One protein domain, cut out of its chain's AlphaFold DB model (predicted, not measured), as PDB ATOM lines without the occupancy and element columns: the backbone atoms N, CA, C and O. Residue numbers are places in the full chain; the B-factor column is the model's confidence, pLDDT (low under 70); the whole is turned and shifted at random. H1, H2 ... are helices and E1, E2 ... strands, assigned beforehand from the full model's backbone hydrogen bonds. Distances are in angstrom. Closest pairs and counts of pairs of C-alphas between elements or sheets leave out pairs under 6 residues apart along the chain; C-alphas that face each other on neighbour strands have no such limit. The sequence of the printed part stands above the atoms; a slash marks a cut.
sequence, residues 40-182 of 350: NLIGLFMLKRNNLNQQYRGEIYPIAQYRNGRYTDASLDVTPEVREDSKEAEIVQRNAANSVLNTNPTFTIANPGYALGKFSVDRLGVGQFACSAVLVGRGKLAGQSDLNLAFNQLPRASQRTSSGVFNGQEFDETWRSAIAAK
ATOM      1  N   ASN A  40     -25.243 -23.355  33.972       90.81
ATOM      2  CA  ASN A  40     -25.942 -23.576  32.706       90.81
ATOM      3  C   ASN A  40     -26.921 -24.749  32.816       90.81
ATOM      4  O   ASN A  40     -26.641 -25.753  33.466       90.81
ATOM      5  N   LEU A  41     -28.086 -24.622  32.185       91.19
ATOM      6  CA  LEU A  41     -29.078 -25.695  32.106       91.19
ATOM      7  C   LEU A  41     -29.181 -26.134  30.655       91.19
ATOM      8  O   LEU A  41     -29.438 -25.296  29.796       91.19
ATOM      9  N   ILE A  42     -28.999 -27.426  30.415       92.44
ATOM     10  CA  ILE A  42     -28.950 -28.050  29.095       92.44
ATOM     11  C   ILE A  42     -30.181 -28.934  28.956       92.44
ATOM     12  O   ILE A  42     -30.518 -29.709  29.855       92.44
ATOM     13  N   GLY A  43     -30.855 -28.834  27.820       91.56
ATOM     14  CA  GLY A  43     -32.026 -29.636  27.524       91.56
ATOM     15  C   GLY A  43     -32.161 -29.970  26.048       91.56
ATOM     16  O   GLY A  43     -31.521 -29.376  25.179       91.56
ATOM     17  N   LEU A  44     -33.037 -30.927  25.771       90.88
ATOM     18  CA  LEU A  44     -33.517 -31.231  24.436       90.88
ATOM     19  C   LEU A  44     -34.767 -30.400  24.173       90.88
ATOM     20  O   LEU A  44     -35.821 -30.638  24.767       90.88
ATOM     21  N   PHE A  45     -34.662 -29.434  23.270       91.81
ATOM     22  CA  PHE A  45     -35.836 -28.755  22.748       91.81
ATOM     23  C   PHE A  45     -36.479 -29.618  21.673       91.81
ATOM     24  O   PHE A  45     -35.811 -30.072  20.744       91.81
ATOM     25  N   MET A  46     -37.780 -29.833  21.801       91.75
ATOM     26  CA  MET A  46     -38.587 -30.592  20.864       91.75
ATOM     27  C   MET A  46     -39.718 -29.713  20.365       91.75
ATOM     28  O   MET A  46     -40.449 -29.099  21.143       91.75
ATOM     29  N   LEU A  47     -39.911 -29.721  19.056       92.50
ATOM     30  CA  LEU A  47     -41.082 -29.134  18.444       92.50
ATOM     31  C   LEU A  47     -41.905 -30.244  17.799       92.50
ATOM     32  O   LEU A  47     -41.412 -30.970  16.935       92.50
ATOM     33  N   LYS A  48     -43.147 -30.387  18.256       92.19
ATOM     34  CA  LYS A  48     -44.090 -31.429  17.846       92.19
ATOM     35  C   LYS A  48     -45.142 -30.828  16.924       92.19
ATOM     36  O   LYS A  48     -45.700 -29.784  17.245       92.19
ATOM     37  N   ARG A  49     -45.417 -31.495  15.810       94.50
ATOM     38  CA  ARG A  49     -46.511 -31.231  14.878       94.50
ATOM     39  C   ARG A  49     -47.522 -32.360  15.000       94.50
ATOM     40  O   ARG A  49     -47.187 -33.500  14.688       94.50
ATOM     41  N   ASN A  50     -48.745 -32.037  15.392       93.81
ATOM     42  CA  ASN A  50     -49.876 -32.944  15.280       93.81
ATOM     43  C   ASN A  50     -50.285 -33.017  13.801       93.81
ATOM     44  O   ASN A  50     -50.654 -32.014  13.197       93.81
ATOM     45  N   ASN A  51     -50.174 -34.192  13.198       95.06
ATOM     46  CA  ASN A  51     -50.456 -34.411  11.786       95.06
ATOM     47  C   ASN A  51     -51.968 -34.445  11.485       95.06
ATOM     48  O   ASN A  51     -52.353 -34.148  10.355       95.06
ATOM     49  N   LEU A  52     -52.819 -34.724  12.480       94.19
ATOM     50  CA  LEU A  52     -54.280 -34.753  12.332       94.19
ATOM     51  C   LEU A  52     -54.860 -33.346  12.151       94.19
ATOM     52  O   LEU A  52     -55.764 -33.143  11.347       94.19
ATOM     53  N   ASN A  53     -54.338 -32.364  12.891       94.06
ATOM     54  CA  ASN A  53     -54.889 -31.003  12.918       94.06
ATOM     55  C   ASN A  53     -53.867 -29.890  12.622       94.06
ATOM     56  O   ASN A  53     -54.204 -28.710  12.707       94.06
ATOM     57  N   GLN A  54     -52.627 -30.252  12.279       93.75
ATOM     58  CA  GLN A  54     -51.523 -29.342  11.947       93.75
ATOM     59  C   GLN A  54     -51.147 -28.354  13.066       93.75
ATOM     60  O   GLN A  54     -50.538 -27.317  12.804       93.75
ATOM     61  N   GLN A  55     -51.476 -28.661  14.324       92.75
ATOM     62  CA  GLN A  55     -51.063 -27.854  15.472       92.75
ATOM     63  C   GLN A  55     -49.613 -28.135  15.869       92.75
ATOM     64  O   GLN A  55     -49.141 -29.270  15.797       92.75
ATOM     65  N   TYR A  56     -48.924 -27.100  16.352       91.81
ATOM     66  CA  TYR A  56     -47.534 -27.179  16.794       91.81
ATOM     67  C   TYR A  56     -47.412 -26.931  18.299       91.81
ATOM     68  O   TYR A  56     -48.079 -26.056  18.852       91.81
ATOM     69  N   ARG A  57     -46.524 -27.675  18.961       90.94
ATOM     70  CA  ARG A  57     -46.245 -27.556  20.398       90.94
ATOM     71  C   ARG A  57     -44.743 -27.594  20.656       90.94
ATOM     72  O   ARG A  57     -44.062 -28.498  20.180       90.94
ATOM     73  N   GLY A  58     -44.246 -26.619  21.414       91.06
ATOM     74  CA  GLY A  58     -42.867 -26.584  21.900       91.06
ATOM     75  C   GLY A  58     -42.748 -27.181  23.294       91.06
ATOM     76  O   GLY A  58     -43.537 -26.862  24.187       91.06
ATOM     77  N   GLU A  59     -41.754 -28.039  23.468       92.19
ATOM     78  CA  GLU A  59     -41.420 -28.691  24.726       92.19
ATOM     79  C   GLU A  59     -39.910 -28.650  24.946       92.19
ATOM     80  O   GLU A  59     -39.132 -28.686  23.992       92.19
ATOM     81  N   ILE A  60     -39.491 -28.621  26.205       91.19
ATOM     82  CA  ILE A  60     -38.105 -28.830  26.586       91.19
ATOM     83  C   ILE A  60     -37.996 -29.929  27.629       91.19
ATOM     84  O   ILE A  60     -38.720 -29.943  28.626       91.19
ATOM     85  N   TYR A  61     -37.070 -30.841  27.378       89.75
ATOM     86  CA  TYR A  61     -36.672 -31.880  28.308       89.75
ATOM     87  C   TYR A  61     -35.318 -31.504  28.920       89.75
ATOM     88  O   TYR A  61     -34.336 -31.431  28.179       89.75
ATOM     89  N   PRO A  62     -35.239 -31.201  30.226       89.69
ATOM     90  CA  PRO A  62     -33.969 -30.923  30.881       89.69
ATOM     91  C   PRO A  62     -33.140 -32.212  30.939       89.69
ATOM     92  O   PRO A  62     -33.660 -33.269  31.278       89.69
ATOM     93  N   ILE A  63     -31.860 -32.119  30.590       91.19
ATOM     94  CA  ILE A  63     -30.934 -33.258  30.554       91.19
ATOM     95  C   ILE A  63     -29.900 -33.117  31.662       91.19
ATOM     96  O   ILE A  63     -29.761 -33.996  32.506       91.19
ATOM     97  N   ALA A  64     -29.176 -31.999  31.663       92.81
ATOM     98  CA  ALA A  64     -28.070 -31.782  32.580       92.81
ATOM     99  C   ALA A  64     -28.026 -30.334  33.055       92.81
ATOM    100  O   ALA A  64     -28.393 -29.409  32.330       92.81
ATOM    101  N   GLN A  65     -27.516 -30.141  34.263       92.06
ATOM    102  CA  GLN A  65     -27.161 -28.839  34.801       92.06
ATOM    103  C   GLN A  65     -25.651 -28.792  35.023       92.06
ATOM    104  O   GLN A  65     -25.108 -29.626  35.741       92.06
ATOM    105  N   TYR A  66     -24.981 -27.816  34.416       92.12
ATOM    106  CA  TYR A  66     -23.609 -27.467  34.757       92.12
ATOM    107  C   TYR A  66     -23.631 -26.456  35.898       92.12
ATOM    108  O   TYR A  66     -24.238 -25.392  35.764       92.12
ATOM    109  N   ARG A  67     -23.002 -26.796  37.021       90.06
ATOM    110  CA  ARG A  67     -22.906 -25.949  38.211       90.06
ATOM    111  C   ARG A  67     -21.608 -26.246  38.943       90.06
ATOM    112  O   ARG A  67     -21.291 -27.405  39.203       90.06
ATOM    113  N   ASN A  68     -20.881 -25.199  39.333       88.31
ATOM    114  CA  ASN A  68     -19.654 -25.317  40.132       88.31
ATOM    115  C   ASN A  68     -18.630 -26.307  39.539       88.31
ATOM    116  O   ASN A  68     -18.047 -27.122  40.260       88.31
ATOM    117  N   GLY A  69     -18.434 -26.274  38.217       87.81
ATOM    118  CA  GLY A  69     -17.455 -27.131  37.544       87.81
ATOM    119  C   GLY A  69     -17.903 -28.574  37.306       87.81
ATOM    120  O   GLY A  69     -17.063 -29.418  37.002       87.81
ATOM    121  N   ARG A  70     -19.187 -28.903  37.507       91.00
ATOM    122  CA  ARG A  70     -19.701 -30.276  37.388       91.00
ATOM    123  C   ARG A  70     -21.051 -30.326  36.694       91.00
ATOM    124  O   ARG A  70     -21.889 -29.451  36.890       91.00
ATOM    125  N   TYR A  71     -21.264 -31.405  35.949       92.62
ATOM    126  CA  TYR A  71     -22.556 -31.763  35.383       92.62
ATOM    127  C   TYR A  71     -23.343 -32.646  36.357       92.62
ATOM    128  O   TYR A  71     -22.813 -33.627  36.882       92.62
ATOM    129  N   THR A  72     -24.611 -32.317  36.583       91.50
ATOM    130  CA  THR A  72     -25.564 -33.124  37.357       91.50
ATOM    131  C   THR A  72     -26.810 -33.405  36.536       91.50
ATOM    132  O   THR A  72     -27.160 -32.618  35.655       91.50
ATOM    133  N   ASP A  73     -27.491 -34.512  36.830       88.94
ATOM    134  CA  ASP A  73     -28.727 -34.863  36.135       88.94
ATOM    135  C   ASP A  73     -29.812 -33.816  36.423       88.94
ATOM    136  O   ASP A  73     -29.993 -33.389  37.566       88.94
ATOM    137  N   ALA A  74     -30.479 -33.361  35.367       88.38
ATOM    138  CA  ALA A  74     -31.595 -32.425  35.443       88.38
ATOM    139  C   ALA A  74     -32.917 -33.051  34.975       88.38
ATOM    140  O   ALA A  74     -33.974 -32.429  35.122       88.38
ATOM    141  N   SER A  75     -32.862 -34.261  34.420       77.69
ATOM    142  CA  SER A  75     -34.038 -35.061  34.139       77.69
ATOM    143  C   SER A  75     -34.531 -35.683  35.435       77.69
ATOM    144  O   SER A  75     -33.844 -36.450  36.100       77.69
ATOM    145  N   LEU A  76     -35.733 -35.305  35.850       71.00
ATOM    146  CA  LEU A  76     -36.404 -35.998  36.937       71.00
ATOM    147  C   LEU A  76     -37.300 -37.058  36.304       71.00
ATOM    148  O   LEU A  76     -38.413 -36.747  35.867       71.00
ATOM    149  N   ASP A  77     -36.782 -38.281  36.196       68.00
ATOM    150  CA  ASP A  77     -37.616 -39.461  35.993       68.00
ATOM    151  C   ASP A  77     -38.046 -39.992  37.363       68.00
ATOM    152  O   ASP A  77     -37.226 -40.449  38.155       68.00
ATOM    153  N   VAL A  78     -39.342 -39.903  37.651       61.72
ATOM    154  CA  VAL A  78     -39.936 -40.391  38.909       61.72
ATOM    155  C   VAL A  78     -40.651 -41.717  38.740       61.72
ATOM    156  O   VAL A  78     -41.241 -42.219  39.689       61.72
ATOM    157  N   THR A  79     -40.590 -42.322  37.558       61.69
ATOM    158  CA  THR A  79     -41.204 -43.628  37.281       61.69
ATOM    159  C   THR A  79     -40.810 -44.710  38.295       61.69
ATOM    160  O   THR A  79     -41.697 -45.446  38.719       61.69
ATOM    161  N   PRO A  80     -39.558 -44.785  38.802       59.16
ATOM    162  CA  PRO A  80     -39.208 -45.747  39.855       59.16
ATOM    163  C   PRO A  80     -39.928 -45.517  41.199       59.16
ATOM    164  O   PRO A  80     -39.998 -46.421  42.030       59.16
ATOM    165  N   GLU A  81     -40.437 -44.309  41.440       58.88
ATOM    166  CA  GLU A  81     -41.001 -43.844  42.719       58.88
ATOM    167  C   GLU A  81     -42.532 -43.690  42.673       58.88
ATOM    168  O   GLU A  81     -43.188 -43.455  43.696       58.88
ATOM    169  N   VAL A  82     -43.100 -43.801  41.476       57.94
ATOM    170  CA  VAL A  82     -44.492 -43.521  41.143       57.94
ATOM    171  C   VAL A  82     -45.151 -44.844  40.764       57.94
ATOM    172  O   VAL A  82     -44.710 -45.539  39.856       57.94
ATOM    173  N   ARG A  83     -46.213 -45.224  41.483       57.50
ATOM    174  CA  ARG A  83     -46.995 -46.427  41.155       57.50
ATOM    175  C   ARG A  83     -47.691 -46.241  39.805       57.50
ATOM    176  O   ARG A  83     -48.058 -45.113  39.474       57.50
ATOM    177  N   GLU A  84     -47.938 -47.337  39.084       59.16
ATOM    178  CA  GLU A  84     -48.621 -47.353  37.774       59.16
ATOM    179  C   GLU A  84     -49.976 -46.606  37.754       59.16
ATOM    180  O   GLU A  84     -50.435 -46.197  36.693       59.16
ATOM    181  N   ASP A  85     -50.610 -46.388  38.912       64.69
ATOM    182  CA  ASP A  85     -51.900 -45.706  39.080       64.69
ATOM    183  C   ASP A  85     -51.807 -44.223  39.492       64.69
ATOM    184  O   ASP A  85     -52.831 -43.568  39.722       64.69
ATOM    185  N   SER A  86     -50.602 -43.665  39.594       67.44
ATOM    186  CA  SER A  86     -50.421 -42.286  40.057       67.44
ATOM    187  C   SER A  86     -50.962 -41.272  39.045       67.44
ATOM    188  O   SER A  86     -50.759 -41.382  37.835       67.44
ATOM    189  N   LYS A  87     -51.640 -40.231  39.537       78.94
ATOM    190  CA  LYS A  87     -52.251 -39.198  38.681       78.94
ATOM    191  C   LYS A  87     -51.202 -38.205  38.173       78.94
ATOM    192  O   LYS A  87     -50.286 -37.849  38.909       78.94
ATOM    193  N   GLU A  88     -51.405 -37.647  36.973       76.75
ATOM    194  CA  GLU A  88     -50.532 -36.607  36.386       76.75
ATOM    195  C   GLU A  88     -50.241 -35.465  37.376       76.75
ATOM    196  O   GLU A  88     -49.095 -35.059  37.541       76.75
ATOM    197  N   ALA A  89     -51.264 -34.992  38.094       79.06
ATOM    198  CA  ALA A  89     -51.121 -33.927  39.084       79.06
ATOM    199  C   ALA A  89     -50.159 -34.285  40.231       79.06
ATOM    200  O   ALA A  89     -49.418 -33.421  40.694       79.06
ATOM    201  N   GLU A  90     -50.138 -35.546  40.666       78.62
ATOM    202  CA  GLU A  90     -49.237 -36.014  41.723       78.62
ATOM    203  C   GLU A  90     -47.793 -36.095  41.221       78.62
ATOM    204  O   GLU A  90     -46.875 -35.626  41.896       78.62
ATOM    205  N   ILE A  91     -47.597 -36.614  40.005       74.31
ATOM    206  CA  ILE A  91     -46.290 -36.668  39.337       74.31
ATOM    207  C   ILE A  91     -45.728 -35.251  39.173       74.31
ATOM    208  O   ILE A  91     -44.580 -34.992  39.534       74.31
ATOM    209  N   VAL A  92     -46.542 -34.309  38.683       77.12
ATOM    210  CA  VAL A  92     -46.147 -32.899  38.542       77.12
ATOM    211  C   VAL A  92     -45.807 -32.291  39.896       77.12
ATOM    212  O   VAL A  92     -44.771 -31.642  40.009       77.12
ATOM    213  N   GLN A  93     -46.632 -32.501  40.926       78.38
ATOM    214  CA  GLN A  93     -46.399 -31.936  42.255       78.38
ATOM    215  C   GLN A  93     -45.083 -32.429  42.868       78.38
ATOM    216  O   GLN A  93     -44.291 -31.613  43.343       78.38
ATOM    217  N   ARG A  94     -44.829 -33.745  42.843       75.50
ATOM    218  CA  ARG A  94     -43.596 -34.337  43.386       75.50
ATOM    219  C   ARG A  94     -42.361 -33.851  42.628       75.50
ATOM    220  O   ARG A  94     -41.386 -33.436  43.247       75.50
ATOM    221  N   ASN A  95     -42.438 -33.815  41.299       70.25
ATOM    222  CA  ASN A  95     -41.346 -33.328  40.462       70.25
ATOM    223  C   ASN A  95     -41.080 -31.831  40.634       70.25
ATOM    224  O   ASN A  95     -39.927 -31.411  40.698       70.25
ATOM    225  N   ALA A  96     -42.122 -31.005  40.728       73.44
ATOM    226  CA  ALA A  96     -41.984 -29.554  40.825       73.44
ATOM    227  C   ALA A  96     -41.235 -29.103  42.090       73.44
ATOM    228  O   ALA A  96     -40.575 -28.062  42.060       73.44
ATOM    229  N   ALA A  97     -41.290 -29.884  43.175       74.69
ATOM    230  CA  ALA A  97     -40.584 -29.576  44.418       74.69
ATOM    231  C   ALA A  97     -39.057 -29.511  44.235       74.69
ATOM    232  O   ALA A  97     -38.403 -28.684  44.864       74.69
ATOM    233  N   ASN A  98     -38.505 -30.332  43.334       69.75
ATOM    234  CA  ASN A  98     -37.059 -30.476  43.141       69.75
ATOM    235  C   ASN A  98     -36.591 -30.123  41.718       69.75
ATOM    236  O   ASN A  98     -35.391 -30.094  41.452       69.75
ATOM    237  N   SER A  99     -37.513 -29.868  40.784       75.94
ATOM    238  CA  SER A  99     -37.173 -29.647  39.379       75.94
ATOM    239  C   SER A  99     -36.540 -28.289  39.137       75.94
ATOM    240  O   SER A  99     -37.109 -27.259  39.475       75.94
ATOM    241  N   VAL A 100     -35.448 -28.277  38.376       77.00
ATOM    242  CA  VAL A 100     -34.842 -27.059  37.818       77.00
ATOM    243  C   VAL A 100     -35.802 -26.232  36.947       77.00
ATOM    244  O   VAL A 100     -35.581 -25.036  36.749       77.00
ATOM    245  N   LEU A 101     -36.888 -26.833  36.442       82.19
ATOM    246  CA  LEU A 101     -37.898 -26.145  35.636       82.19
ATOM    247  C   LEU A 101     -38.875 -25.294  36.465       82.19
ATOM    248  O   LEU A 101     -39.580 -24.471  35.885       82.19
ATOM    249  N   ASN A 102     -38.914 -25.441  37.795       72.12
ATOM    250  CA  ASN A 102     -39.800 -24.653  38.666       72.12
ATOM    251  C   ASN A 102     -39.422 -23.158  38.745       72.12
ATOM    252  O   ASN A 102     -40.191 -22.348  39.257       72.12
ATOM    253  N   THR A 103     -38.263 -22.782  38.198       75.00
ATOM    254  CA  THR A 103     -37.763 -21.402  38.148       75.00
ATOM    255  C   THR A 103     -38.145 -20.643  36.867       75.00
ATOM    256  O   THR A 103     -37.622 -19.555  36.631       75.00
ATOM    257  N   ASN A 104     -39.039 -21.189  36.028       79.06
ATOM    258  CA  ASN A 104     -39.373 -20.672  34.688       79.06
ATOM    259  C   ASN A 104     -38.126 -20.310  33.855       79.06
ATOM    260  O   ASN A 104     -37.975 -19.168  33.398       79.06
ATOM    261  N   PRO A 105     -37.194 -21.261  33.655       83.94
ATOM    262  CA  PRO A 105     -35.980 -20.987  32.908       83.94
ATOM    263  C   PRO A 105     -36.295 -20.592  31.461       83.94
ATOM    264  O   PRO A 105     -37.241 -21.073  30.831       83.94
ATOM    265  N   THR A 106     -35.456 -19.710  30.923       86.88
ATOM    266  CA  THR A 106     -35.430 -19.384  29.497       86.88
ATOM    267  C   THR A 106     -34.187 -19.995  28.871       86.88
ATOM    268  O   THR A 106     -33.088 -19.862  29.409       86.88
ATOM    269  N   PHE A 107     -34.365 -20.638  27.724       89.25
ATOM    270  CA  PHE A 107     -33.317 -21.337  26.994       89.25
ATOM    271  C   PHE A 107     -33.069 -20.661  25.659       89.25
ATOM    272  O   PHE A 107     -34.008 -20.272  24.983       89.25
ATOM    273  N   THR A 108     -31.822 -20.574  25.239       88.69
ATOM    274  CA  THR A 108     -31.451 -20.315  23.853       88.69
ATOM    275  C   THR A 108     -31.444 -21.640  23.100       88.69
ATOM    276  O   THR A 108     -30.826 -22.612  23.533       88.69
ATOM    277  N   ILE A 109     -32.162 -21.693  21.981       86.31
ATOM    278  CA  ILE A 109     -32.207 -22.876  21.124       86.31
ATOM    279  C   ILE A 109     -31.051 -22.796  20.127       86.31
ATOM    280  O   ILE A 109     -31.027 -21.902  19.272       86.31
ATOM    281  N   ALA A 110     -30.106 -23.725  20.244       75.12
ATOM    282  CA  ALA A 110     -28.918 -23.795  19.409       75.12
ATOM    283  C   ALA A 110     -29.140 -24.751  18.229       75.12
ATOM    284  O   ALA A 110     -29.518 -25.911  18.400       75.12
ATOM    285  N   ASN A 111     -28.864 -24.266  17.021       69.81
ATOM    286  CA  ASN A 111     -28.664 -25.083  15.828       69.81
ATOM    287  C   ASN A 111     -27.232 -24.806  15.327       69.81
ATOM    288  O   ASN A 111     -26.773 -23.668  15.466       69.81
ATOM    289  N   PRO A 112     -26.489 -25.776  14.757       62.66
ATOM    290  CA  PRO A 112     -25.152 -25.494  14.243       62.66
ATOM    291  C   PRO A 112     -25.169 -24.311  13.263       62.66
ATOM    292  O   PRO A 112     -25.849 -24.345  12.237       62.66
ATOM    293  N   GLY A 113     -24.443 -23.249  13.617       62.59
ATOM    294  CA  GLY A 113     -24.311 -22.025  12.826       62.59
ATOM    295  C   GLY A 113     -25.343 -20.913  13.075       62.59
ATOM    296  O   GLY A 113     -25.141 -19.826  12.540       62.59
ATOM    297  N   TYR A 114     -26.415 -21.115  13.860       70.12
ATOM    298  CA  TYR A 114     -27.340 -20.025  14.237       70.12
ATOM    299  C   TYR A 114     -28.243 -20.345  15.445       70.12
ATOM    300  O   TYR A 114     -28.622 -21.489  15.691       70.12
ATOM    301  N   ALA A 115     -28.652 -19.307  16.181       79.25
ATOM    302  CA  ALA A 115     -29.658 -19.415  17.238       79.25
ATOM    303  C   ALA A 115     -31.073 -19.280  16.653       79.25
ATOM    304  O   ALA A 115     -31.359 -18.329  15.925       79.25
ATOM    305  N   LEU A 116     -31.971 -20.209  16.990       81.62
ATOM    306  CA  LEU A 116     -33.366 -20.176  16.527       81.62
ATOM    307  C   LEU A 116     -34.206 -19.139  17.296       81.62
ATOM    308  O   LEU A 116     -35.149 -18.563  16.759       81.62
ATOM    309  N   GLY A 117     -33.864 -18.909  18.566       86.88
ATOM    310  CA  GLY A 117     -34.555 -17.978  19.452       86.88
ATOM    311  C   GLY A 117     -34.469 -18.404  20.913       86.88
ATOM    312  O   GLY A 117     -33.776 -19.366  21.256       86.88
ATOM    313  N   LYS A 118     -35.190 -17.684  21.777       90.62
ATOM    314  CA  LYS A 118     -35.314 -18.027  23.198       90.62
ATOM    315  C   LYS A 118     -36.599 -18.808  23.445       90.62
ATOM    316  O   LYS A 118     -37.654 -18.345  23.054       90.62
ATOM    317  N   PHE A 119     -36.547 -19.956  24.098       90.25
ATOM    318  CA  PHE A 119     -37.717 -20.693  24.559       90.25
ATOM    319  C   PHE A 119     -37.962 -20.401  26.037       90.25
ATOM    320  O   PHE A 119     -37.073 -20.618  26.861       90.25
ATOM    321  N   SER A 120     -39.155 -19.922  26.372       89.69
ATOM    322  CA  SER A 120     -39.564 -19.676  27.757       89.69
ATOM    323  C   SER A 120     -40.555 -20.742  28.196       89.69
ATOM    324  O   SER A 120     -41.568 -20.953  27.523       89.69
ATOM    325  N   VAL A 121     -40.260 -21.397  29.319       89.06
ATOM    326  CA  VAL A 121     -41.161 -22.364  29.956       89.06
ATOM    327  C   VAL A 121     -42.288 -21.598  30.645       89.06
ATOM    328  O   VAL A 121     -42.021 -20.768  31.509       89.06
ATOM    329  N   ASP A 122     -43.536 -21.851  30.242       87.12
ATOM    330  CA  ASP A 122     -44.730 -21.218  30.820       87.12
ATOM    331  C   ASP A 122     -45.520 -22.159  31.736       87.12
ATOM    332  O   ASP A 122     -46.229 -21.705  32.634       87.12
ATOM    333  N   ARG A 123     -45.383 -23.472  31.540       85.69
ATOM    334  CA  ARG A 123     -45.997 -24.487  32.395       85.69
ATOM    335  C   ARG A 123     -45.183 -25.771  32.421       85.69
ATOM    336  O   ARG A 123     -44.572 -26.171  31.429       85.69
ATOM    337  N   LEU A 124     -45.267 -26.462  33.548       86.19
ATOM    338  CA  LEU A 124     -44.807 -27.837  33.674       86.19
ATOM    339  C   LEU A 124     -45.866 -28.789  33.111       86.19
ATOM    340  O   LEU A 124     -47.065 -28.514  33.177       86.19
ATOM    341  N   GLY A 125     -45.430 -29.908  32.550       82.75
ATOM    342  CA  GLY A 125     -46.315 -30.991  32.145       82.75
ATOM    343  C   GLY A 125     -45.605 -32.330  32.216       82.75
ATOM    344  O   GLY A 125     -44.381 -32.385  32.330       82.75
ATOM    345  N   VAL A 126     -46.375 -33.409  32.119       77.56
ATOM    346  CA  VAL A 126     -45.811 -34.753  31.993       77.56
ATOM    347  C   VAL A 126     -45.637 -35.080  30.513       77.56
ATOM    348  O   VAL A 126     -46.536 -34.876  29.690       77.56
ATOM    349  N   GLY A 127     -44.435 -35.527  30.165       73.94
ATOM    350  CA  GLY A 127     -44.137 -36.191  28.909       73.94
ATOM    351  C   GLY A 127     -44.083 -37.691  29.158       73.94
ATOM    352  O   GLY A 127     -43.382 -38.138  30.062       73.94
ATOM    353  N   GLN A 128     -44.821 -38.461  28.364       66.62
ATOM    354  CA  GLN A 128     -44.720 -39.914  28.387       66.62
ATOM    355  C   GLN A 128     -43.687 -40.354  27.354       66.62
ATOM    356  O   GLN A 128     -43.817 -40.044  26.167       66.62
ATOM    357  N   PHE A 129     -42.663 -41.062  27.815       65.50
ATOM    358  CA  PHE A 129     -41.630 -41.628  26.964       65.50
ATOM    359  C   PHE A 129     -41.467 -43.104  27.320       65.50
ATOM    360  O   PHE A 129     -40.852 -43.440  28.327       65.50
ATOM    361  N   ALA A 130     -42.036 -43.983  26.490       65.31
ATOM    362  CA  ALA A 130     -42.133 -45.415  26.784       65.31
ATOM    363  C   ALA A 130     -42.815 -45.670  28.149       65.31
ATOM    364  O   ALA A 130     -43.913 -45.152  28.373       65.31
ATOM    365  N   CYS A 131     -42.188 -46.456  29.031       65.69
ATOM    366  CA  CYS A 131     -42.667 -46.727  30.388       65.69
ATOM    367  C   CYS A 131     -42.396 -45.581  31.376       65.69
ATOM    368  O   CYS A 131     -42.890 -45.652  32.497       65.69
ATOM    369  N   SER A 132     -41.670 -44.525  30.978       68.88
ATOM    370  CA  SER A 132     -41.333 -43.410  31.865       68.88
ATOM    371  C   SER A 132     -42.315 -42.236  31.780       68.88
ATOM    372  O   SER A 132     -42.728 -41.808  30.694       68.88
ATOM    373  N   ALA A 133     -42.613 -41.643  32.936       72.44
ATOM    374  CA  ALA A 133     -43.285 -40.358  33.088       72.44
ATOM    375  C   ALA A 133     -42.280 -39.294  33.555       72.44
ATOM    376  O   ALA A 133     -41.923 -39.217  34.731       72.44
ATOM    377  N   VAL A 134     -41.848 -38.437  32.627       74.31
ATOM    378  CA  VAL A 134     -40.845 -37.392  32.892       74.31
ATOM    379  C   VAL A 134     -41.468 -36.003  32.870       74.31
ATOM    380  O   VAL A 134     -42.427 -35.732  32.143       74.31
ATOM    381  N   LEU A 135     -40.897 -35.084  33.647       78.62
ATOM    382  CA  LEU A 135     -41.309 -33.686  33.608       78.62
ATOM    383  C   LEU A 135     -40.729 -32.984  32.372       78.62
ATOM    384  O   LEU A 135     -39.518 -32.968  32.161       78.62
ATOM    385  N   VAL A 136     -41.594 -32.342  31.590       86.88
ATOM    386  CA  VAL A 136     -41.197 -31.469  30.479       86.88
ATOM    387  C   VAL A 136     -41.701 -30.051  30.708       86.88
ATOM    388  O   VAL A 136     -42.805 -29.825  31.212       86.88
ATOM    389  N   GLY A 137     -40.899 -29.073  30.304       87.06
ATOM    390  CA  GLY A 137     -41.337 -27.688  30.226       87.06
ATOM    391  C   GLY A 137     -42.098 -27.483  28.925       87.06
ATOM    392  O   GLY A 137     -41.551 -27.707  27.849       87.06
ATOM    393  N   ARG A 138     -43.355 -27.052  28.994       89.81
ATOM    394  CA  ARG A 138     -44.084 -26.550  27.824       89.81
ATOM    395  C   ARG A 138     -43.935 -25.036  27.799       89.81
ATOM    396  O   ARG A 138     -43.722 -24.412  28.838       89.81
ATOM    397  N   GLY A 139     -43.955 -24.469  26.603       88.69
ATOM    398  CA  GLY A 139     -43.580 -23.076  26.457       88.69
ATOM    399  C   GLY A 139     -43.717 -22.544  25.048       88.69
ATOM    400  O   GLY A 139     -44.287 -23.185  24.158       88.69
ATOM    401  N   LYS A 140     -43.166 -21.346  24.857       86.00
ATOM    402  CA  LYS A 140     -43.218 -20.606  23.595       86.00
ATOM    403  C   LYS A 140     -41.831 -20.141  23.190       86.00
ATOM    404  O   LYS A 140     -41.010 -19.776  24.032       86.00
ATOM    405  N   LEU A 141     -41.592 -20.127  21.884       86.38
ATOM    406  CA  LEU A 141     -40.395 -19.542  21.300       86.38
ATOM    407  C   LEU A 141     -40.603 -18.023  21.163       86.38
ATOM    408  O   LEU A 141     -41.499 -17.563  20.456       86.38
ATOM    409  N   ALA A 142     -39.805 -17.243  21.880       80.88
ATOM    410  CA  ALA A 142     -39.836 -15.791  21.906       80.88
ATOM    411  C   ALA A 142     -39.645 -15.211  20.501       80.88
ATOM    412  O   ALA A 142     -38.762 -15.629  19.752       80.88
ATOM    413  N   GLY A 143     -40.474 -14.224  20.163       69.62
ATOM    414  CA  GLY A 143     -40.434 -13.554  18.864       69.62
ATOM    415  C   GLY A 143     -40.992 -14.375  17.697       69.62
ATOM    416  O   GLY A 143     -41.002 -13.866  16.582       69.62
ATOM    417  N   GLN A 144     -41.483 -15.599  17.924       66.88
ATOM    418  CA  GLN A 144     -42.108 -16.417  16.882       66.88
ATOM    419  C   GLN A 144     -43.586 -16.653  17.194       66.88
ATOM    420  O   GLN A 144     -43.942 -17.378  18.119       66.88
ATOM    421  N   SER A 145     -44.461 -16.038  16.398       62.44
ATOM    422  CA  SER A 145     -45.899 -16.328  16.410       62.44
ATOM    423  C   SER A 145     -46.237 -17.620  15.662       62.44
ATOM    424  O   SER A 145     -47.286 -18.204  15.920       62.44
ATOM    425  N   ASP A 146     -45.357 -18.071  14.761       81.19
ATOM    426  CA  ASP A 146     -45.578 -19.246  13.921       81.19
ATOM    427  C   ASP A 146     -44.536 -20.345  14.178       81.19
ATOM    428  O   ASP A 146     -43.449 -20.373  13.598       81.19
ATOM    429  N   LEU A 147     -44.895 -21.294  15.043       86.44
ATOM    430  CA  LEU A 147     -44.071 -22.469  15.326       86.44
ATOM    431  C   LEU A 147     -43.846 -23.355  14.082       86.44
ATOM    432  O   LEU A 147     -42.881 -24.113  14.064       86.44
ATOM    433  N   ASN A 148     -44.649 -23.253  13.017       89.62
ATOM    434  CA  ASN A 148     -44.387 -23.976  11.768       89.62
ATOM    435  C   ASN A 148     -43.053 -23.547  11.130       89.62
ATOM    436  O   ASN A 148     -42.280 -24.389  10.669       89.62
ATOM    437  N   LEU A 149     -42.739 -22.246  11.134       88.19
ATOM    438  CA  LEU A 149     -41.464 -21.750  10.609       88.19
ATOM    439  C   LEU A 149     -40.291 -22.331  11.405       88.19
ATOM    440  O   LEU A 149     -39.371 -22.900  10.814       88.19
ATOM    441  N   ALA A 150     -40.371 -22.269  12.736       88.56
ATOM    442  CA  ALA A 150     -39.381 -22.866  13.626       88.56
ATOM    443  C   ALA A 150     -39.209 -24.374  13.363       88.56
ATOM    444  O   ALA A 150     -38.085 -24.862  13.258       88.56
ATOM    445  N   PHE A 151     -40.307 -25.113  13.161       91.00
ATOM    446  CA  PHE A 151     -40.271 -26.542  12.827       91.00
ATOM    447  C   PHE A 151     -39.489 -26.822  11.552       91.00
ATOM    448  O   PHE A 151     -38.690 -27.760  11.488       91.00
ATOM    449  N   ASN A 152     -39.695 -25.993  10.533       89.44
ATOM    450  CA  ASN A 152     -39.035 -26.146   9.247       89.44
ATOM    451  C   ASN A 152     -37.549 -25.766   9.284       89.44
ATOM    452  O   ASN A 152     -36.789 -26.298   8.476       89.44
ATOM    453  N   GLN A 153     -37.141 -24.918  10.230       88.25
ATOM    454  CA  GLN A 153     -35.744 -24.544  10.471       88.25
ATOM    455  C   GLN A 153     -34.972 -25.610  11.267       88.25
ATOM    456  O   GLN A 153     -33.756 -25.733  11.111       88.25
ATOM    457  N   LEU A 154     -35.655 -26.425  12.079       88.31
ATOM    458  CA  LEU A 154     -35.013 -27.530  12.795       88.31
ATOM    459  C   LEU A 154     -34.516 -28.641  11.842       88.31
ATOM    460  O   LEU A 154     -35.157 -28.911  10.816       88.31
ATOM    461  N   PRO A 155     -33.408 -29.336  12.180       82.75
ATOM    462  CA  PRO A 155     -32.821 -30.366  11.326       82.75
ATOM    463  C   PRO A 155     -33.796 -31.498  10.990       82.75
ATOM    464  O   PRO A 155     -34.440 -32.076  11.860       82.75
ATOM    465  N   ARG A 156     -33.849 -31.911   9.717       86.19
ATOM    466  CA  ARG A 156     -34.628 -33.101   9.316       86.19
ATOM    467  C   ARG A 156     -34.040 -34.407   9.853       86.19
ATOM    468  O   ARG A 156     -34.775 -35.374   9.998       86.19
ATOM    469  N   ALA A 157     -32.740 -34.440  10.145       80.06
ATOM    470  CA  ALA A 157     -32.075 -35.626  10.687       80.06
ATOM    471  C   ALA A 157     -32.594 -36.001  12.091       80.06
ATOM    472  O   ALA A 157     -32.698 -37.183  12.409       80.06
ATOM    473  N   SER A 158     -33.016 -35.011  12.888       83.62
ATOM    474  CA  SER A 158     -33.644 -35.239  14.195       83.62
ATOM    475  C   SER A 158     -35.142 -35.542  14.098       83.62
ATOM    476  O   SER A 158     -35.815 -35.674  15.117       83.62
ATOM    477  N   GLN A 159     -35.693 -35.664  12.882       88.75
ATOM    478  CA  GLN A 159     -37.113 -35.928  12.705       88.75
ATOM    479  C   GLN A 159     -37.477 -37.332  13.186       88.75
ATOM    480  O   GLN A 159     -36.826 -38.330  12.861       88.75
ATOM    481  N   ARG A 160     -38.572 -37.411  13.928       83.50
ATOM    482  CA  ARG A 160     -39.189 -38.644  14.398       83.50
ATOM    483  C   ARG A 160     -40.694 -38.558  14.167       83.50
ATOM    484  O   ARG A 160     -41.266 -37.470  14.144       83.50
ATOM    485  N   THR A 161     -41.326 -39.700  13.960       84.88
ATOM    486  CA  THR A 161     -42.772 -39.814  13.738       84.88
ATOM    487  C   THR A 161     -43.318 -40.883  14.663       84.88
ATOM    488  O   THR A 161     -42.663 -41.910  14.852       84.88
ATOM    489  N   SER A 162     -44.485 -40.638  15.241       81.50
ATOM    490  CA  SER A 162     -45.187 -41.580  16.106       81.50
ATOM    491  C   SER A 162     -46.687 -41.427  15.897       81.50
ATOM    492  O   SER A 162     -47.173 -40.304  15.802       81.50
ATOM    493  N   SER A 163     -47.414 -42.534  15.837       87.44
ATOM    494  CA  SER A 163     -48.868 -42.540  15.679       87.44
ATOM    495  C   SER A 163     -49.471 -43.707  16.452       87.44
ATOM    496  O   SER A 163     -48.856 -44.773  16.515       87.44
ATOM    497  N   GLY A 164     -50.668 -43.539  17.004       86.00
ATOM    498  CA  GLY A 164     -51.343 -44.583  17.769       86.00
ATOM    499  C   GLY A 164     -52.619 -44.103  18.452       86.00
ATOM    500  O   GLY A 164     -53.203 -43.093  18.069       86.00
ATOM    501  N   VAL A 165     -53.044 -44.841  19.477       80.44
ATOM    502  CA  VAL A 165     -54.209 -44.519  20.311       80.44
ATOM    503  C   VAL A 165     -53.794 -44.567  21.777       80.44
ATOM    504  O   VAL A 165     -53.210 -45.556  22.215       80.44
ATOM    505  N   PHE A 166     -54.110 -43.524  22.543       72.69
ATOM    506  CA  PHE A 166     -53.873 -43.453  23.985       72.69
ATOM    507  C   PHE A 166     -55.140 -42.972  24.692       72.69
ATOM    508  O   PHE A 166     -55.721 -41.962  24.304       72.69
ATOM    509  N   ASN A 167     -55.611 -43.712  25.702       76.06
ATOM    510  CA  ASN A 167     -56.868 -43.429  26.414       76.06
ATOM    511  C   ASN A 167     -58.074 -43.188  25.479       76.06
ATOM    512  O   ASN A 167     -58.894 -42.301  25.710       76.06
ATOM    513  N   GLY A 168     -58.167 -43.964  24.395       84.81
ATOM    514  CA  GLY A 168     -59.240 -43.844  23.401       84.81
ATOM    515  C   GLY A 168     -59.128 -42.631  22.471       84.81
ATOM    516  O   GLY A 168     -60.038 -42.402  21.681       84.81
ATOM    517  N   GLN A 169     -58.035 -41.866  22.539       84.44
ATOM    518  CA  GLN A 169     -57.754 -40.751  21.637       84.44
ATOM    519  C   GLN A 169     -56.660 -41.127  20.642       84.44
ATOM    520  O   GLN A 169     -55.585 -41.590  21.031       84.44
ATOM    521  N   GLU A 170     -56.930 -40.921  19.356       89.62
ATOM    522  CA  GLU A 170     -55.925 -41.051  18.303       89.62
ATOM    523  C   GLU A 170     -54.881 -39.937  18.407       89.62
ATOM    524  O   GLU A 170     -55.199 -38.776  18.684       89.62
ATOM    525  N   PHE A 171     -53.629 -40.283  18.133       87.44
ATOM    526  CA  PHE A 171     -52.554 -39.323  17.938       87.44
ATOM    527  C   PHE A 171     -51.737 -39.691  16.700       87.44
ATOM    528  O   PHE A 171     -51.489 -40.861  16.416       87.44
ATOM    529  N   ASP A 172     -51.287 -38.672  15.976       91.56
ATOM    530  CA  ASP A 172     -50.295 -38.780  14.908       91.56
ATOM    531  C   ASP A 172     -49.408 -37.539  14.997       91.56
ATOM    532  O   ASP A 172     -49.872 -36.410  14.824       91.56
ATOM    533  N   GLU A 173     -48.145 -37.732  15.355       91.88
ATOM    534  CA  GLU A 173     -47.208 -36.665  15.662       91.88
ATOM    535  C   GLU A 173     -45.895 -36.832  14.890       91.88
ATOM    536  O   GLU A 173     -45.263 -37.892  14.861       91.88
ATOM    537  N   THR A 174     -45.422 -35.728  14.313       92.25
ATOM    538  CA  THR A 174     -44.039 -35.584  13.843       92.25
ATOM    539  C   THR A 174     -43.305 -34.649  14.783       92.25
ATOM    540  O   THR A 174     -43.807 -33.579  15.098       92.25
ATOM    541  N   TRP A 175     -42.091 -34.984  15.186       91.31
ATOM    542  CA  TRP A 175     -41.280 -34.138  16.049       91.31
ATOM    543  C   TRP A 175     -39.885 -33.950  15.482       91.31
ATOM    544  O   TRP A 175     -39.373 -34.813  14.773       91.31
ATOM    545  N   ARG A 176     -39.303 -32.785  15.756       91.81
ATOM    546  CA  ARG A 176     -37.903 -32.452  15.477       91.81
ATOM    547  C   ARG A 176     -37.289 -31.878  16.734       91.81
ATOM    548  O   ARG A 176     -37.979 -31.202  17.498       91.81
ATOM    549  N   SER A 177     -36.006 -32.134  16.930       89.75
ATOM    550  CA  SER A 177     -35.297 -31.695  18.124       89.75
ATOM    551  C   SER A 177     -33.995 -30.965  17.818       89.75
ATOM    552  O   SER A 177     -33.427 -31.092  16.729       89.75
ATOM    553  N   ALA A 178     -33.562 -30.173  18.795       90.00
ATOM    554  CA  ALA A 178     -32.276 -29.491  18.844       90.00
ATOM    555  C   ALA A 178     -31.823 -29.331  20.302       90.00
ATOM    556  O   ALA A 178     -32.611 -29.509  21.236       90.00
ATOM    557  N   ILE A 179     -30.553 -28.979  20.493       89.94
ATOM    558  CA  ILE A 179     -30.024 -28.660  21.818       89.94
ATOM    559  C   ILE A 179     -30.531 -27.284  22.242       89.94
ATOM    560  O   ILE A 179     -30.630 -26.349  21.444       89.94
ATOM    561  N   ALA A 180     -30.840 -27.159  23.522       89.06
ATOM    562  CA  ALA A 180     -31.206 -25.915  24.158       89.06
ATOM    563  C   ALA A 180     -30.357 -25.709  25.404       89.06
ATOM    564  O   ALA A 180     -30.195 -26.636  26.195       89.06
ATOM    565  N   ALA A 181     -29.867 -24.492  25.618       88.06
ATOM    566  CA  ALA A 181     -29.293 -24.134  26.906       88.06
ATOM    567  C   ALA A 181     -29.475 -22.672  27.263       88.06
ATOM    568  O   ALA A 181     -29.736 -21.834  26.405       88.06
ATOM    569  N   LYS A 182     -29.331 -22.348  28.547       81.88
ATOM    570  CA  LYS A 182     -29.504 -20.981  29.051       81.88
ATOM    571  C   LYS A 182     -28.506 -20.007  28.411       81.88
ATOM    572  O   LYS A 182     -28.901 -18.914  28.004       81.88
TER     573      LYS A 182
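Overview. This is residues 40 to 182 of the 350 residues of an uncharacterized protein of Leptolyngbya boryana NIES-2135 (UniProt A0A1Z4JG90). Six antiparallel strands close into a small barrel, round the ring E1 E2 E6 E5 E4 E8 and back to E1, lengthened both ways by hairpins: E3 pairs onto E2 toward one end of the long axis, E7 onto E8 toward the other. H1 and H2 pack outside the barrel on one side, and H3 packs outside it on the opposite side. The printed part has 143 residues with three named helices and eight named strands, in the order E1 E2 E3 H1 H2 E4 E5 E6 H3 E7 E8; the class is mixed. It is compact, with a radius of gyration of the C-alphas of 15.3 A and spans of 46 by 40 by 24 A.

Arrangement. Begin with E1, residues 40 to 50, which forms a hairpin with E2, residues 56 to 67; N 44 and O 61 are 2.8 A apart, within hydrogen-bond range, as are the N and O pairs below. E2 bends by 51 degrees at residue 64, and E3, residues 70 to 73, completes a meander, each strand the antiparallel neighbour of the one before, with N 65 and O 72 at 2.9 A. H1, residues 88 to 98, is on the barrel and outside it, at a height of 8.8 A, across the strands at 73 degrees to E6, residues 132 to 141, on the local plane. H2, residues 100 to 103, is outside the barrel, over none of the strands. E4, residues 106 to 111, E5, residues 114 to 129, and E6 make a second meander; look at N 109 and O 117, 2.9 A, then N 127 and O 134, 2.8 A. E6 also pairs with E2, N 137 and O 60 at 2.9 A. H3, residues 147 to 153, is outside the barrel at a height of 7.0 A; its closest C-alpha pair with E2 is Tyr 56 and Leu 147, 6.0 A. E7, residues 160 to 166, and E8, residues 169 to 181, form a hairpin, N 162 and O 173 at 2.9 A. E8 closes the ring, with N 45 and O 178 at 2.9 A to E1 and N 110 and O 179 at 2.9 A to E4. Every O i to N i+4 pair is within range in H3, 6 of 7 in H1, and H2 is too short for one.

Along the chain. Find C-alpha 40 at (-25.942, -23.576, 32.706); from there E1 runs 31.1 A. E2 covers 32.7 A, E5 28.9 A with a bend of 105 degrees at residue 126, and E6 26.1 A. H1 starts at C-alpha 88, (-50.532, -36.607, 36.386). E8, 33.4 A, ends at C-alpha 181, (-29.293, -24.134, 26.906).

Size, cuts and confidence. The C-alphas farthest apart are those of Gly 69 and Gly 168, 47.2 A. The printed part has no cut; E3 to H1 is the long link, residues 74 to 87. Mean pLDDT of the printed part is 82.4, with 22 residues under 70, among them residues 77 to 86 and 128 to 132.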